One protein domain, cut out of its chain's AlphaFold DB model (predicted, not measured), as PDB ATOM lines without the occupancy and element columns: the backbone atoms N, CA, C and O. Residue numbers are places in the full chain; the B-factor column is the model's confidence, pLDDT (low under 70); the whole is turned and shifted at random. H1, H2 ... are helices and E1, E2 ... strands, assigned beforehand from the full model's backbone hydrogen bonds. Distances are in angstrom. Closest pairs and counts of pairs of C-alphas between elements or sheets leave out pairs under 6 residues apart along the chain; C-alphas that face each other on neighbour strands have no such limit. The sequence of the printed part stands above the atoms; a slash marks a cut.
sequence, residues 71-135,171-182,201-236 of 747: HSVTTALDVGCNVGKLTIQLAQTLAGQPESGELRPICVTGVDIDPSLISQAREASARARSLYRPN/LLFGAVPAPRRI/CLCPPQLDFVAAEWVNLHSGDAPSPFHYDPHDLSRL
ATOM      1  N   HIS A  71     103.116 159.549 128.725       52.62
ATOM      2  CA  HIS A  71     102.023 158.753 129.287       52.62
ATOM      3  C   HIS A  71     100.916 159.667 129.839       52.62
ATOM      4  O   HIS A  71     100.328 159.408 130.875       52.62
ATOM      5  N   SER A  72     100.654 160.803 129.200       62.59
ATOM      6  CA  SER A  72      99.690 161.801 129.668       62.59
ATOM      7  C   SER A  72      98.935 162.465 128.521       62.59
ATOM      8  O   SER A  72      98.261 163.465 128.750       62.59
ATOM      9  N   VAL A  73      99.049 161.956 127.286       74.31
ATOM     10  CA  VAL A  73      98.247 162.464 126.165       74.31
ATOM     11  C   VAL A  73      96.802 162.041 126.383       74.31
ATOM     12  O   VAL A  73      96.437 160.886 126.186       74.31
ATOM     13  N   THR A  74      95.982 162.999 126.787       81.56
ATOM     14  CA  THR A  74      94.544 162.827 127.007       81.56
ATOM     15  C   THR A  74      93.730 163.586 125.973       81.56
ATOM     16  O   THR A  74      92.616 163.174 125.657       81.56
ATOM     17  N   THR A  75      94.282 164.665 125.410       89.81
ATOM     18  CA  THR A  75      93.598 165.496 124.417       89.81
ATOM     19  C   THR A  75      94.482 165.808 123.211       89.81
ATOM     20  O   THR A  75      95.611 166.286 123.341       89.81
ATOM     21  N   ALA A  76      93.949 165.576 122.009       93.69
ATOM     22  CA  ALA A  76      94.606 165.904 120.749       93.69
ATOM     23  C   ALA A  76      93.665 166.645 119.789       93.69
ATOM     24  O   ALA A  76      92.468 166.361 119.726       93.69
ATOM     25  N   LEU A  77      94.216 167.574 119.014       97.88
ATOM     26  CA  LEU A  77      93.517 168.322 117.971       97.88
ATOM     27  C   LEU A  77      94.182 168.059 116.619       97.88
ATOM     28  O   LEU A  77      95.389 168.237 116.498       97.88
ATOM     29  N   ASP A  78      93.416 167.691 115.596       98.38
ATOM     30  CA  ASP A  78      93.893 167.546 114.217       98.38
ATOM     31  C   ASP A  78      93.239 168.594 113.314       98.38
ATOM     32  O   ASP A  78      92.050 168.505 113.000       98.38
ATOM     33  N   VAL A  79      94.008 169.615 112.925       98.19
ATOM     34  CA  VAL A  79      93.514 170.729 112.107       98.19
ATOM     35  C   VAL A  79      93.727 170.415 110.627       98.19
ATOM     36  O   VAL A  79      94.851 170.196 110.172       98.19
ATOM     37  N   GLY A  80      92.644 170.462 109.851       97.06
ATOM     38  CA  GLY A  80      92.614 169.994 108.464       97.06
ATOM     39  C   GLY A  80      92.582 168.470 108.369       97.06
ATOM     40  O   GLY A  80      93.306 167.893 107.554       97.06
ATOM     41  N   CYS A  81      91.777 167.817 109.213       96.19
ATOM     42  CA  CYS A  81      91.760 166.359 109.359       96.19
ATOM     43  C   CYS A  81      91.270 165.602 108.111       96.19
ATOM     44  O   CYS A  81      91.372 164.372 108.051       96.19
ATOM     45  N   ASN A  82      90.730 166.300 107.103       95.50
ATOM     46  CA  ASN A  82      90.111 165.716 105.917       95.50
ATOM     47  C   ASN A  82      89.026 164.695 106.331       95.50
ATOM     48  O   ASN A  82      88.280 164.937 107.276       95.50
ATOM     49  N   VAL A  83      88.945 163.530 105.680       93.31
ATOM     50  CA  VAL A  83      88.022 162.444 106.070       93.31
ATOM     51  C   VAL A  83      88.465 161.675 107.330       93.31
ATOM     52  O   VAL A  83      87.946 160.597 107.611       93.31
ATOM     53  N   GLY A  84      89.459 162.174 108.071       91.69
ATOM     54  CA  GLY A  84      89.831 161.683 109.398       91.69
ATOM     55  C   GLY A  84      90.636 160.383 109.437       91.69
ATOM     56  O   GLY A  84      90.826 159.838 110.517       91.69
ATOM     57  N   LYS A  85      91.130 159.845 108.308       89.31
ATOM     58  CA  LYS A  85      91.815 158.530 108.295       89.31
ATOM     59  C   LYS A  85      93.046 158.501 109.210       89.31
ATOM     60  O   LYS A  85      93.208 157.550 109.967       89.31
ATOM     61  N   LEU A  86      93.894 159.532 109.144       90.44
ATOM     62  CA  LEU A  86      95.074 159.649 110.011       90.44
ATOM     63  C   LEU A  86      94.657 159.842 111.474       90.44
ATOM     64  O   LEU A  86      95.169 159.150 112.347       90.44
ATOM     65  N   THR A  87      93.701 160.741 111.716       92.19
ATOM     66  CA  THR A  87      93.149 161.059 113.040       92.19
ATOM     67  C   THR A  87      92.617 159.810 113.741       92.19
ATOM     68  O   THR A  87      92.936 159.560 114.899       92.19
ATOM     69  N   ILE A  88      91.853 158.991 113.014       87.81
ATOM     70  CA  ILE A  88      91.278 157.731 113.490       87.81
ATOM     71  C   ILE A  88      92.381 156.713 113.791       87.81
ATOM     72  O   ILE A  88      92.371 156.130 114.871       87.81
ATOM     73  N   GLN A  89      93.343 156.521 112.878       85.38
ATOM     74  CA  GLN A  89      94.456 155.588 113.095       85.38
ATOM     75  C   GLN A  89      95.281 155.968 114.328       85.38
ATOM     76  O   GLN A  89      95.597 155.104 115.142       85.38
ATOM     77  N   LEU A  90      95.603 157.253 114.490       84.38
ATOM     78  CA  LEU A  90      96.320 157.744 115.664       84.38
ATOM     79  C   LEU A  90      95.507 157.501 116.943       84.38
ATOM     80  O   LEU A  90      96.027 156.956 117.907       84.38
ATOM     81  N   ALA A  91      94.218 157.837 116.941       82.25
ATOM     82  CA  ALA A  91      93.357 157.643 118.104       82.25
ATOM     83  C   ALA A  91      93.218 156.166 118.514       82.25
ATOM     84  O   ALA A  91      93.209 155.866 119.700       82.25
ATOM     85  N   GLN A  92      93.123 155.246 117.548       77.38
ATOM     86  CA  GLN A  92      93.024 153.802 117.809       77.38
ATOM     87  C   GLN A  92      94.327 153.184 118.329       77.38
ATOM     88  O   GLN A  92      94.291 152.101 118.905       77.38
ATOM     89  N   THR A  93      95.467 153.835 118.089       74.12
ATOM     90  CA  THR A  93      96.796 153.316 118.444       74.12
ATOM     91  C   THR A  93      97.380 153.963 119.695       74.12
ATOM     92  O   THR A  93      98.253 153.376 120.329       74.12
ATOM     93  N   LEU A  94      96.896 155.145 120.083       74.38
ATOM     94  CA  LEU A  94      97.255 155.766 121.351       74.38
ATOM     95  C   LEU A  94      96.486 155.120 122.517       74.38
ATOM     96  O   LEU A  94      95.283 154.876 122.431       74.38
ATOM     97  N   ALA A  95      97.179 154.880 123.632       61.72
ATOM     98  CA  ALA A  95      96.604 154.280 124.835       61.72
ATOM     99  C   ALA A  95      96.173 155.343 125.863       61.72
ATOM    100  O   ALA A  95      96.923 156.279 126.153       61.72
ATOM    101  N   GLY A  96      94.974 155.174 126.431       60.06
ATOM    102  CA  GLY A  96      94.469 155.991 127.541       60.06
ATOM    103  C   GLY A  96      95.290 155.827 128.825       60.06
ATOM    104  O   GLY A  96      96.091 154.901 128.944       60.06
ATOM    105  N   GLN A  97      95.096 156.732 129.784       59.38
ATOM    106  CA  GLN A  97      95.907 156.794 131.006       59.38
ATOM    107  C   GLN A  97      95.092 156.486 132.261       59.38
ATOM    108  O   GLN A  97      93.981 157.001 132.378       59.38
ATOM    109  N   PRO A  98      95.612 155.683 133.205       57.00
ATOM    110  CA  PRO A  98      94.945 155.440 134.475       57.00
ATOM    111  C   PRO A  98      95.100 156.654 135.400       57.00
ATOM    112  O   PRO A  98      96.206 156.996 135.814       57.00
ATOM    113  N   GLU A  99      93.992 157.289 135.773       52.62
ATOM    114  CA  GLU A  99      93.965 158.321 136.813       52.62
ATOM    115  C   GLU A  99      93.103 157.806 137.968       52.62
ATOM    116  O   GLU A  99      91.926 157.510 137.789       52.62
ATOM    117  N   SER A 100      93.689 157.654 139.159       55.81
ATOM    118  CA  SER A 100      93.002 157.109 140.348       55.81
ATOM    119  C   SER A 100      92.429 155.686 140.184       55.81
ATOM    120  O   SER A 100      91.486 155.321 140.877       55.81
ATOM    121  N   GLY A 101      93.007 154.873 139.290       57.62
ATOM    122  CA  GLY A 101      92.578 153.490 139.031       57.62
ATOM    123  C   GLY A 101      91.612 153.317 137.852       57.62
ATOM    124  O   GLY A 101      91.354 152.181 137.464       57.62
ATOM    125  N   GLU A 102      91.140 154.407 137.235       56.34
ATOM    126  CA  GLU A 102      90.256 154.375 136.059       56.34
ATOM    127  C   GLU A 102      90.979 154.873 134.795       56.34
ATOM    128  O   GLU A 102      91.617 155.928 134.798       56.34
ATOM    129  N   LEU A 103      90.883 154.116 133.694       58.78
ATOM    130  CA  LEU A 103      91.445 154.486 132.390       58.78
ATOM    131  C   LEU A 103      90.665 155.657 131.779       58.78
ATOM    132  O   LEU A 103      89.505 155.516 131.393       58.78
ATOM    133  N   ARG A 104      91.316 156.813 131.617       64.94
ATOM    134  CA  ARG A 104      90.756 157.941 130.869       64.94
ATOM    135  C   ARG A 104      90.917 157.723 129.362       64.94
ATOM    136  O   ARG A 104      92.043 157.501 128.904       64.94
ATOM    137  N   PRO A 105      89.831 157.827 128.573       69.81
ATOM    138  CA  PRO A 105      89.918 157.737 127.123       69.81
ATOM    139  C   PRO A 105      90.618 158.971 126.554       69.81
ATOM    140  O   PRO A 105      90.454 160.087 127.048       69.81
ATOM    141  N   ILE A 106      91.340 158.778 125.456       78.56
ATOM    142  CA  ILE A 106      91.907 159.886 124.689       78.56
ATOM    143  C   ILE A 106      90.783 160.579 123.930       78.56
ATOM    144  O   ILE A 106      90.022 159.932 123.210       78.56
ATOM    145  N   CYS A 107      90.689 161.897 124.062       86.62
ATOM    146  CA  CYS A 107      89.790 162.729 123.280       86.62
ATOM    147  C   CYS A 107      90.550 163.332 122.099       86.62
ATOM    148  O   CYS A 107      91.456 164.143 122.287       86.62
ATOM    149  N   VAL A 108      90.170 162.963 120.878       90.38
ATOM    150  CA  VAL A 108      90.748 163.531 119.656       90.38
ATOM    151  C   VAL A 108      89.671 164.290 118.900       90.38
ATOM    152  O   VAL A 108      88.644 163.724 118.522       90.38
ATOM    153  N   THR A 109      89.913 165.576 118.670       95.25
ATOM    154  CA  THR A 109      89.040 166.438 117.874       95.25
ATOM    155  C   THR A 109      89.658 166.642 116.496       95.25
ATOM    156  O   THR A 109      90.736 167.215 116.382       95.25
ATOM    157  N   GLY A 110      88.992 166.182 115.441       97.50
ATOM    158  CA  GLY A 110      89.333 166.518 114.061       97.50
ATOM    159  C   GLY A 110      88.530 167.725 113.587       97.50
ATOM    160  O   GLY A 110      87.309 167.757 113.737       97.50
ATOM    161  N   VAL A 111      89.197 168.718 113.006       97.75
ATOM    162  CA  VAL A 111      88.540 169.896 112.430       97.75
ATOM    163  C   VAL A 111      88.899 170.011 110.960       97.75
ATOM    164  O   VAL A 111      90.067 169.915 110.594       97.75
ATOM    165  N   ASP A 112      87.911 170.264 110.112       97.56
ATOM    166  CA  ASP A 112      88.122 170.560 108.697       97.56
ATOM    167  C   ASP A 112      87.164 171.667 108.254       97.56
ATOM    168  O   ASP A 112      86.079 171.836 108.813       97.56
ATOM    169  N   ILE A 113      87.581 172.441 107.255       94.88
ATOM    170  CA  ILE A 113      86.780 173.538 106.713       94.88
ATOM    171  C   ILE A 113      85.582 173.014 105.913       94.88
ATOM    172  O   ILE A 113      84.591 173.721 105.785       94.88
ATOM    173  N   ASP A 114      85.659 171.793 105.375       94.94
ATOM    174  CA  ASP A 114      84.643 171.221 104.491       94.94
ATOM    175  C   ASP A 114      83.660 170.305 105.257       94.94
ATOM    176  O   ASP A 114      84.036 169.207 105.692       94.94
ATOM    177  N   PRO A 115      82.372 170.687 105.385       94.00
ATOM    178  CA  PRO A 115      81.372 169.871 106.072       94.00
ATOM    179  C   PRO A 115      81.160 168.480 105.460       94.00
ATOM    180  O   PRO A 115      80.814 167.537 106.175       94.00
ATOM    181  N   SER A 116      81.385 168.316 104.152       93.56
ATOM    182  CA  SER A 116      81.243 167.027 103.463       93.56
ATOM    183  C   SER A 116      82.352 166.051 103.851       93.56
ATOM    184  O   SER A 116      82.106 164.852 104.030       93.56
ATOM    185  N   LEU A 117      83.580 166.549 104.030       94.75
ATOM    186  CA  LEU A 117      84.692 165.742 104.541       94.75
ATOM    187  C   LEU A 117      84.461 165.351 106.002       94.75
ATOM    188  O   LEU A 117      84.692 164.197 106.363       94.75
ATOM    189  N   ILE A 118      83.918 166.263 106.810       95.44
ATOM    190  CA  ILE A 118      83.556 165.981 108.204       95.44
ATOM    191  C   ILE A 118      82.426 164.959 108.319       95.44
ATOM    192  O   ILE A 118      82.499 164.080 109.177       95.44
ATOM    193  N   SER A 119      81.419 164.994 107.443       92.62
ATOM    194  CA  SER A 119      80.392 163.943 107.393       92.62
ATOM    195  C   SER A 119      81.019 162.565 107.154       92.62
ATOM    196  O   SER A 119      80.750 161.617 107.892       92.62
ATOM    197  N   GLN A 120      81.934 162.467 106.186       92.31
ATOM    198  CA  GLN A 120      82.669 161.228 105.906       92.31
ATOM    199  C   GLN A 120      83.567 160.804 107.079       92.31
ATOM    200  O   GLN A 120      83.661 159.611 107.373       92.31
ATOM    201  N   ALA A 121      84.198 161.758 107.770       91.38
ATOM    202  CA  ALA A 121      85.009 161.490 108.954       91.38
ATOM    203  C   ALA A 121      84.166 160.932 110.110       91.38
ATOM    204  O   ALA A 121      84.554 159.944 110.732       91.38
ATOM    205  N   ARG A 122      82.971 161.490 110.351       90.31
ATOM    206  CA  ARG A 122      82.016 160.991 111.355       90.31
ATOM    207  C   ARG A 122      81.589 159.558 111.048       90.31
ATOM    208  O   ARG A 122      81.680 158.702 111.929       90.31
ATOM    209  N   GLU A 123      81.235 159.257 109.802       87.50
ATOM    210  CA  GLU A 123      80.917 157.888 109.374       87.50
ATOM    211  C   GLU A 123      82.107 156.926 109.526       87.50
ATOM    212  O   GLU A 123      81.952 155.804 110.012       87.50
ATOM    213  N   ALA A 124      83.309 157.357 109.128       85.56
ATOM    214  CA  ALA A 124      84.525 156.565 109.273       85.56
ATOM    215  C   ALA A 124      84.849 156.294 110.748       85.56
ATOM    216  O   ALA A 124      85.220 155.174 111.090       85.56
ATOM    217  N   SER A 125      84.637 157.278 111.623       85.00
ATOM    218  CA  SER A 125      84.831 157.145 113.067       85.00
ATOM    219  C   SER A 125      83.844 156.169 113.705       85.00
ATOM    220  O   SER A 125      84.234 155.381 114.564       85.00
ATOM    221  N   ALA A 126      82.583 156.163 113.259       80.75
ATOM    222  CA  ALA A 126      81.572 155.224 113.736       80.75
ATOM    223  C   ALA A 126      81.942 153.785 113.340       80.75
ATOM    224  O   ALA A 126      81.902 152.871 114.169       80.75
ATOM    225  N   ARG A 127      82.397 153.584 112.095       79.62
ATOM    226  CA  ARG A 127      82.924 152.288 111.639       79.62
ATOM    227  C   ARG A 127      84.156 151.866 112.439       79.62
ATOM    228  O   ARG A 127      84.197 150.745 112.923       79.62
ATOM    229  N   ALA A 128      85.123 152.761 112.622       77.25
ATOM    230  CA  ALA A 128      86.356 152.480 113.356       77.25
ATOM    231  C   ALA A 128      86.104 152.116 114.827       77.25
ATOM    232  O   ALA A 128      86.723 151.193 115.349       77.25
ATOM    233  N   ARG A 129      85.150 152.790 115.478       74.75
ATOM    234  CA  ARG A 129      84.698 152.482 116.844       74.75
ATOM    235  C   ARG A 129      84.079 151.094 116.948       74.75
ATOM    236  O   ARG A 129      84.337 150.385 117.908       74.75
ATOM    237  N   SER A 130      83.314 150.694 115.935       72.19
ATOM    238  CA  SER A 130      82.716 149.354 115.859       72.19
ATOM    239  C   SER A 130      83.763 148.240 115.722       72.19
ATOM    240  O   SER A 130      83.437 147.072 115.892       72.19
ATOM    241  N   LEU A 131      85.007 148.600 115.397       70.12
ATOM    242  CA  LEU A 131      86.149 147.697 115.268       70.12
ATOM    243  C   LEU A 131      87.168 147.886 116.408       70.12
ATOM    244  O   LEU A 131      88.247 147.305 116.354       70.12
ATOM    245  N   TYR A 132      86.866 148.716 117.416       66.75
ATOM    246  CA  TYR A 132      87.768 148.961 118.541       66.75
ATOM    247  C   TYR A 132      87.865 147.721 119.440       66.75
ATOM    248  O   TYR A 132      86.845 147.136 119.807       66.75
ATOM    249  N   ARG A 133      89.093 147.330 119.800       61.09
ATOM    250  CA  ARG A 133      89.362 146.200 120.697       61.09
ATOM    251  C   ARG A 133      89.465 146.695 122.152       61.09
ATOM    252  O   ARG A 133      90.178 147.671 122.379       61.09
ATOM    253  N   PRO A 134      88.810 146.033 123.123       56.91
ATOM    254  CA  PRO A 134      89.009 146.309 124.546       56.91
ATOM    255  C   PRO A 134      90.468 146.066 124.965       56.91
ATOM    256  O   PRO A 134      91.156 145.225 124.388       56.91
ATOM    257  N   ASN A 135      90.949 146.781 125.981       51.72
ATOM    258  CA  ASN A 135      92.329 146.641 126.450       51.72
ATOM    259  C   ASN A 135      92.462 145.378 127.336       51.72
ATOM    260  O   ASN A 135      91.910 145.342 128.433       51.72
ATOM    261  N   LEU A 171      78.838 147.115 108.025       68.50
ATOM    262  CA  LEU A 171      78.195 147.104 106.707       68.50
ATOM    263  C   LEU A 171      76.820 146.428 106.744       68.50
ATOM    264  O   LEU A 171      75.917 146.872 106.044       68.50
ATOM    265  N   LEU A 172      76.664 145.366 107.538       71.94
ATOM    266  CA  LEU A 172      75.422 144.589 107.619       71.94
ATOM    267  C   LEU A 172      74.409 145.169 108.612       71.94
ATOM    268  O   LEU A 172      73.212 145.138 108.345       71.94
ATOM    269  N   PHE A 173      74.879 145.680 109.749       74.94
ATOM    270  CA  PHE A 173      74.029 146.031 110.894       74.94
ATOM    271  C   PHE A 173      74.072 147.519 111.255       74.94
ATOM    272  O   PHE A 173      73.379 147.956 112.172       74.94
ATOM    273  N   GLY A 174      74.859 148.307 110.520       70.06
ATOM    274  CA  GLY A 174      75.139 149.695 110.857       70.06
ATOM    275  C   GLY A 174      76.253 149.830 111.897       70.06
ATOM    276  O   GLY A 174      76.642 148.881 112.575       70.06
ATOM    277  N   ALA A 175      76.817 151.033 111.983       70.88
ATOM    278  CA  ALA A 175      77.903 151.334 112.906       70.88
ATOM    279  C   ALA A 175      77.386 151.627 114.324       70.88
ATOM    280  O   ALA A 175      76.325 152.233 114.492       70.88
ATOM    281  N   VAL A 176      78.174 151.263 115.337       69.25
ATOM    282  CA  VAL A 176      77.884 151.565 116.744       69.25
ATOM    283  C   VAL A 176      77.913 153.089 116.958       69.25
ATOM    284  O   VAL A 176      78.936 153.724 116.667       69.25
ATOM    285  N   PRO A 177      76.816 153.700 117.451       60.44
ATOM    286  CA  PRO A 177      76.775 155.131 117.729       60.44
ATOM    287  C   PRO A 177      77.725 155.510 118.875       60.44
ATOM    288  O   PRO A 177      78.156 154.673 119.668       60.44
ATOM    289  N   ALA A 178      78.083 156.791 118.966       59.22
ATOM    290  CA  ALA A 178      78.957 157.264 120.034       59.22
ATOM    291  C   ALA A 178      78.287 157.123 121.421       59.22
ATOM    292  O   ALA A 178      77.099 157.436 121.534       59.22
ATOM    293  N   PRO A 179      79.019 156.721 122.486       54.75
ATOM    294  CA  PRO A 179      78.515 156.810 123.852       54.75
ATOM    295  C   PRO A 179      78.142 158.262 124.170       54.75
ATOM    296  O   PRO A 179      78.884 159.183 123.816       54.75
ATOM    297  N   ARG A 180      77.003 158.474 124.836       49.41
ATOM    298  CA  ARG A 180      76.614 159.802 125.334       49.41
ATOM    299  C   ARG A 180      77.640 160.267 126.378       49.41
ATOM    300  O   ARG A 180      78.090 159.467 127.196       49.41
ATOM    301  N   ARG A 181      78.033 161.548 126.352       46.78
ATOM    302  CA  ARG A 181      78.887 162.134 127.404       46.78
ATOM    303  C   ARG A 181      78.070 162.196 128.700       46.78
ATOM    304  O   ARG A 181      76.984 162.754 128.696       46.78
ATOM    305  N   ILE A 182      78.612 161.685 129.806       42.94
ATOM    306  CA  ILE A 182      77.954 161.590 131.131       42.94
ATOM    307  C   ILE A 182      77.639 162.973 131.774       42.94
ATOM    308  O   ILE A 182      77.141 163.048 132.887       42.94
ATOM    309  N   CYS A 201      87.078 148.838 130.768       40.22
ATOM    310  CA  CYS A 201      87.957 148.083 129.859       40.22
ATOM    311  C   CYS A 201      87.688 148.345 128.365       40.22
ATOM    312  O   CYS A 201      88.507 147.991 127.514       40.22
ATOM    313  N   LEU A 202      86.548 148.968 128.045       50.75
ATOM    314  CA  LEU A 202      86.077 149.194 126.682       50.75
ATOM    315  C   LEU A 202      86.410 150.579 126.141       50.75
ATOM    316  O   LEU A 202      86.142 150.784 124.965       50.75
ATOM    317  N   CYS A 203      86.954 151.496 126.956       57.75
ATOM    318  CA  CYS A 203      87.088 152.936 126.697       57.75
ATOM    319  C   CYS A 203      87.669 153.269 125.309       57.75
ATOM    320  O   CYS A 203      88.875 153.501 125.188       57.75
ATOM    321  N   PRO A 204      86.829 153.369 124.257       66.06
ATOM    322  CA  PRO A 204      87.328 153.700 122.943       66.06
ATOM    323  C   PRO A 204      87.744 155.170 122.964       66.06
ATOM    324  O   PRO A 204      87.154 155.966 123.711       66.06
ATOM    325  N   PRO A 205      88.721 155.575 122.140       69.38
ATOM    326  CA  PRO A 205      89.050 156.981 122.013       69.38
ATOM    327  C   PRO A 205      87.785 157.772 121.664       69.38
ATOM    328  O   PRO A 205      86.984 157.391 120.799       69.38
ATOM    329  N   GLN A 206      87.594 158.891 122.351       81.62
ATOM    330  CA  GLN A 206      86.517 159.816 122.052       81.62
ATOM    331  C   GLN A 206      86.907 160.625 120.821       81.62
ATOM    332  O   GLN A 206      87.634 161.610 120.900       81.62
ATOM    333  N   LEU A 207      86.425 160.169 119.671       85.38
ATOM    334  CA  LEU A 207      86.570 160.860 118.398       85.38
ATOM    335  C   LEU A 207      85.425 161.854 118.206       85.38
ATOM    336  O   LEU A 207      84.258 161.450 118.174       85.38
ATOM    337  N   ASP A 208      85.773 163.125 118.041       89.94
ATOM    338  CA  ASP A 208      84.851 164.197 117.673       89.94
ATOM    339  C   ASP A 208      85.333 164.855 116.381       89.94
ATOM    340  O   ASP A 208      86.529 165.068 116.195       89.94
ATOM    341  N   PHE A 209      84.412 165.171 115.477       94.38
ATOM    342  CA  PHE A 209      84.738 165.782 114.191       94.38
ATOM    343  C   PHE A 209      83.845 166.990 113.972       94.38
ATOM    344  O   PHE A 209      82.620 166.857 114.022       94.38
ATOM    345  N   VAL A 210      84.446 168.149 113.721       95.69
ATOM    346  CA  VAL A 210      83.750 169.436 113.632       95.69
ATOM    347  C   VAL A 210      84.077 170.118 112.309       95.69
ATOM    348  O   VAL A 210      85.238 170.245 111.931       95.69
ATOM    349  N   ALA A 211      83.038 170.579 111.612       95.50
ATOM    350  CA  ALA A 211      83.196 171.423 110.436       95.50
ATOM    351  C   ALA A 211      83.344 172.875 110.882       95.50
ATOM    352  O   ALA A 211      82.425 173.422 111.493       95.50
ATOM    353  N   ALA A 212      84.496 173.482 110.611       94.31
ATOM    354  CA  ALA A 212      84.761 174.864 110.986       94.31
ATOM    355  C   ALA A 212      85.914 175.482 110.189       94.31
ATOM    356  O   ALA A 212      86.933 174.845 109.914       94.31
ATOM    357  N   GLU A 213      85.820 176.789 109.940       92.88
ATOM    358  CA  GLU A 213      86.986 177.597 109.585       92.88
ATOM    359  C   GLU A 213      87.789 177.883 110.864       92.88
ATOM    360  O   GLU A 213      87.565 178.860 111.582       92.88
ATOM    361  N   TRP A 214      88.697 176.965 111.197       94.81
ATOM    362  CA  TRP A 214      89.393 176.985 112.484       94.81
ATOM    363  C   TRP A 214      90.329 178.186 112.658       94.81
ATOM    364  O   TRP A 214      90.651 178.534 113.783       94.81
ATOM    365  N   VAL A 215      90.776 178.882 111.612       92.62
ATOM    366  CA  VAL A 215      91.688 180.027 111.807       92.62
ATOM    367  C   VAL A 215      90.934 181.270 112.302       92.62
ATOM    368  O   VAL A 215      91.418 181.983 113.181       92.62
ATOM    369  N   ASN A 216      89.724 181.510 111.803       87.38
ATOM    370  CA  ASN A 216      88.922 182.717 112.013       87.38
ATOM    371  C   ASN A 216      87.554 182.415 112.643       87.38
ATOM    372  O   ASN A 216      86.609 183.163 112.406       87.38
ATOM    373  N   LEU A 217      87.467 181.394 113.505       81.19
ATOM    374  CA  LEU A 217      86.238 180.936 114.190       81.19
ATOM    375  C   LEU A 217      85.360 182.052 114.817       81.19
ATOM    376  O   LEU A 217      84.175 181.841 115.025       81.19
ATOM    377  N   HIS A 218      85.926 183.230 115.113       64.06
ATOM    378  CA  HIS A 218      85.261 184.363 115.781       64.06
ATOM    379  C   HIS A 218      84.996 185.574 114.864       64.06
ATOM    380  O   HIS A 218      84.625 186.646 115.340       64.06
ATOM    381  N   SER A 219      85.239 185.458 113.558       58.09
ATOM    382  CA  SER A 219      85.155 186.604 112.645       58.09
ATOM    383  C   SER A 219      83.739 186.745 112.107       58.09
ATOM    384  O   SER A 219      83.454 186.286 111.007       58.09
ATOM    385  N   GLY A 220      82.861 187.385 112.882       52.81
ATOM    386  CA  GLY A 220      81.478 187.671 112.471       52.81
ATOM    387  C   GLY A 220      81.354 188.454 111.153       52.81
ATOM    388  O   GLY A 220      80.315 188.378 110.511       52.81
ATOM    389  N   ASP A 221      82.428 189.126 110.716       44.94
ATOM    390  CA  ASP A 221      82.457 189.973 109.515       44.94
ATOM    391  C   ASP A 221      83.189 189.351 108.307       44.94
ATOM    392  O   ASP A 221      83.224 189.950 107.231       44.94
ATOM    393  N   ALA A 222      83.814 188.173 108.450       57.28
ATOM    394  CA  ALA A 222      84.536 187.538 107.344       57.28
ATOM    395  C   ALA A 222      83.629 186.531 106.613       57.28
ATOM    396  O   ALA A 222      83.082 185.637 107.262       57.28
ATOM    397  N   PRO A 223      83.480 186.611 105.277       63.03
ATOM    398  CA  PRO A 223      82.689 185.636 104.535       63.03
ATOM    399  C   PRO A 223      83.308 184.238 104.678       63.03
ATOM    400  O   PRO A 223      84.427 183.990 104.226       63.03
ATOM    401  N   SER A 224      82.575 183.330 105.324       75.38
ATOM    402  CA  SER A 224      82.934 181.913 105.390       75.38
ATOM    403  C   SER A 224      82.534 181.215 104.087       75.38
ATOM    404  O   SER A 224      81.435 181.460 103.588       75.38
ATOM    405  N   PRO A 225      83.372 180.315 103.538       81.81
ATOM    406  CA  PRO A 225      83.008 179.547 102.348       81.81
ATOM    407  C   PRO A 225      81.884 178.533 102.592       81.81
ATOM    408  O   PRO A 225      81.251 178.094 101.635       81.81
ATOM    409  N   PHE A 226      81.633 178.166 103.852       87.62
ATOM    410  CA  PHE A 226      80.609 177.201 104.244       87.62
ATOM    411  C   PHE A 226      79.803 177.692 105.448       87.62
ATOM    412  O   PHE A 226      80.255 178.539 106.224       87.62
ATOM    413  N   HIS A 227      78.617 177.110 105.622       88.25
ATOM    414  CA  HIS A 227      77.825 177.248 106.838       88.25
ATOM    415  C   HIS A 227      78.214 176.162 107.842       88.25
ATOM    416  O   HIS A 227      78.312 174.989 107.482       88.25
ATOM    417  N   TYR A 228      78.404 176.564 109.097       90.31
ATOM    418  CA  TYR A 228      78.761 175.672 110.197       90.31
ATOM    419  C   TYR A 228      77.668 175.678 111.263       90.31
ATOM    420  O   TYR A 228      77.001 176.695 111.464       90.31
ATOM    421  N   ASP A 229      77.501 174.550 111.947       88.94
ATOM    422  CA  ASP A 229      76.532 174.405 113.030       88.94
ATOM    423  C   ASP A 229      76.994 175.199 114.275       88.94
ATOM    424  O   ASP A 229      78.072 174.914 114.807       88.94
ATOM    425  N   PRO A 230      76.211 176.178 114.777       88.31
ATOM    426  CA  PRO A 230      76.578 176.976 115.950       88.31
ATOM    427  C   PRO A 230      76.864 176.154 117.213       88.31
ATOM    428  O   PRO A 230      77.688 176.557 118.040       88.31
ATOM    429  N   HIS A 231      76.202 175.008 117.376       87.25
ATOM    430  CA  HIS A 231      76.422 174.118 118.509       87.25
ATOM    431  C   HIS A 231      77.790 173.432 118.412       87.25
ATOM    432  O   HIS A 231      78.532 173.387 119.397       87.25
ATOM    433  N   ASP A 232      78.170 172.972 117.217       88.12
ATOM    434  CA  ASP A 232      79.499 172.403 116.976       88.12
ATOM    435  C   ASP A 232      80.604 173.456 117.171       88.12
ATOM    436  O   ASP A 232      81.630 173.162 117.788       88.12
ATOM    437  N   LEU A 233      80.379 174.703 116.734       90.25
ATOM    438  CA  LEU A 233      81.314 175.811 116.974       90.25
ATOM    439  C   LEU A 233      81.483 176.107 118.470       90.25
ATOM    440  O   LEU A 233      82.609 176.270 118.938       90.25
ATOM    441  N   SER A 234      80.383 176.133 119.226       88.88
ATOM    442  CA  SER A 234      80.403 176.386 120.674       88.88
ATOM    443  C   SER A 234      81.144 175.280 121.430       88.88
ATOM    444  O   SER A 234      81.946 175.548 122.327       88.88
ATOM    445  N   ARG A 235      80.933 174.017 121.036       89.00
ATOM    446  CA  ARG A 235      81.662 172.865 121.589       89.00
ATOM    447  C   ARG A 235      83.154 172.933 121.291       89.00
ATOM    448  O   ARG A 235      83.961 172.682 122.185       89.00
ATOM    449  N   LEU A 236      83.516 173.292 120.063       92.56
ATOM    450  CA  LEU A 236      84.906 173.472 119.661       92.56
ATOM    451  C   LEU A 236      85.575 174.620 120.435       92.56
ATOM    452  O   LEU A 236      86.701 174.462 120.886       92.56
TER     453      LEU A 236
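AT A GLANCE: This is residues 71 to 135, 171 to 182 and 201 to 236 of the 747 residues of the protein "RNA methyltransferase" of Pseudozyma antarctica (strain T-34) (UniProt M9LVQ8). A small sheet of three parallel strands, E1, E4 and E5, has two helices, H1 and H2, side by side over one face, while the short helix H3 covers part of the other face over E5. A two-strand hairpin, E2 and E3, lies beyond the end of the sheet where E4 begins, and the long loop of residues 212 to 229 lies toward the opposite end; the longest axis runs from hairpin to loop. The printed part has 113 residues with three named helices and five named strands, in the order E1 H1 E2 E3 E4 H2 E5 H3; the large sheet has the order E1 E4 E5, all parallel, and the hairpin is antiparallel. The class is mixed, helices and strands, though under half of the residues, 54 of 113, are in named elements. The whole is compact, with a radius of gyration of the C-alphas of 15.1 A, and spans 48 by 38 by 25 A.

IN THESE COORDINATES: The large sheet is made of E1, residues 75 to 79, 13.4 A from first to last C-alpha; E4, residues 107 to 112, 16.6 A; and E5, residues 206 to 211, 16.8 A. E1 begins at C-alpha 75 at (93.598, 165.496, 124.417). H1 is residues 85 to 93, 12.4 A long, and H2, the longest helix, is residues 115 to 129, 20.7 A long, from C-alpha 115 at (81.372, 169.871, 106.072). E2, residues 97 to 99, and E3, residues 102 to 104, each measure 6.3 A. H3, residues 230 to 236, is 9.8 A long and ends at C-alpha 236 at (84.906, 173.472, 119.661).

HOW THE PARTS SIT: In the large sheet E4 is the inner strand, and E1 and E5 are edge strands. E1 and E4 are parallel at 11 degrees, with N 78 and O 109 within hydrogen-bond range at 2.8 A. E4 and E5 are parallel at 18 degrees, with N 110 and O 208 at 2.8 A and N 210 and O 110 at 2.9 A, both within hydrogen-bond range. H1 is on the sheet at a height of 9.4 A, over E4, and runs along the strands, at 4 degrees to E4 on the local plane; the closest C-alphas of H1 and E4 are those of Ala 91 and Val 108, 6.6 A apart. H2 is on the same face at a height of 8.6 A, over E5, also along the strands, at 3 degrees to E5 on the local plane; the closest C-alphas are those of Pro 115 and Ala 211, 5.0 A apart. H1 and H2 touch, at a shallow tilt of 28 degrees, the same way; their closest C-alphas are those of Ile 88 and Ser 125, 6.5 A apart. H3 is on the opposite face, at a height of 8.3 A over E5, slantwise to the strands at 47 degrees to E5 on the local plane; the C-alphas of Val 210 and Asp 232 come closest, at 6.2 A. H3 is apart from H1 and from H2. E2 and E3 form a hairpin, antiparallel at 130 degrees, with N 104 and O 97 within hydrogen-bond range at 2.8 A. E3 runs on into E4 across a break of 2 residues, at 12 degrees. In H1, H2 and H3 every O i to N i+4 pair is within hydrogen-bond range.

THE WHOLE: The two C-alphas farthest apart are those of Gly 101 and Pro 223, 48.2 A. Residues 136 to 170 are not printed, with 24.3 A from C-alpha 135 to C-alpha 171; residues 183 to 200 are not printed, with 16.9 A from C-alpha 182 to C-alpha 201. The link from E5 to H3 is long, with 18 residues. The mean pLDDT of the printed part is 78.1, and 36 residues are under 70, among them 95 to 105, 176 to 182 and 218 to 223.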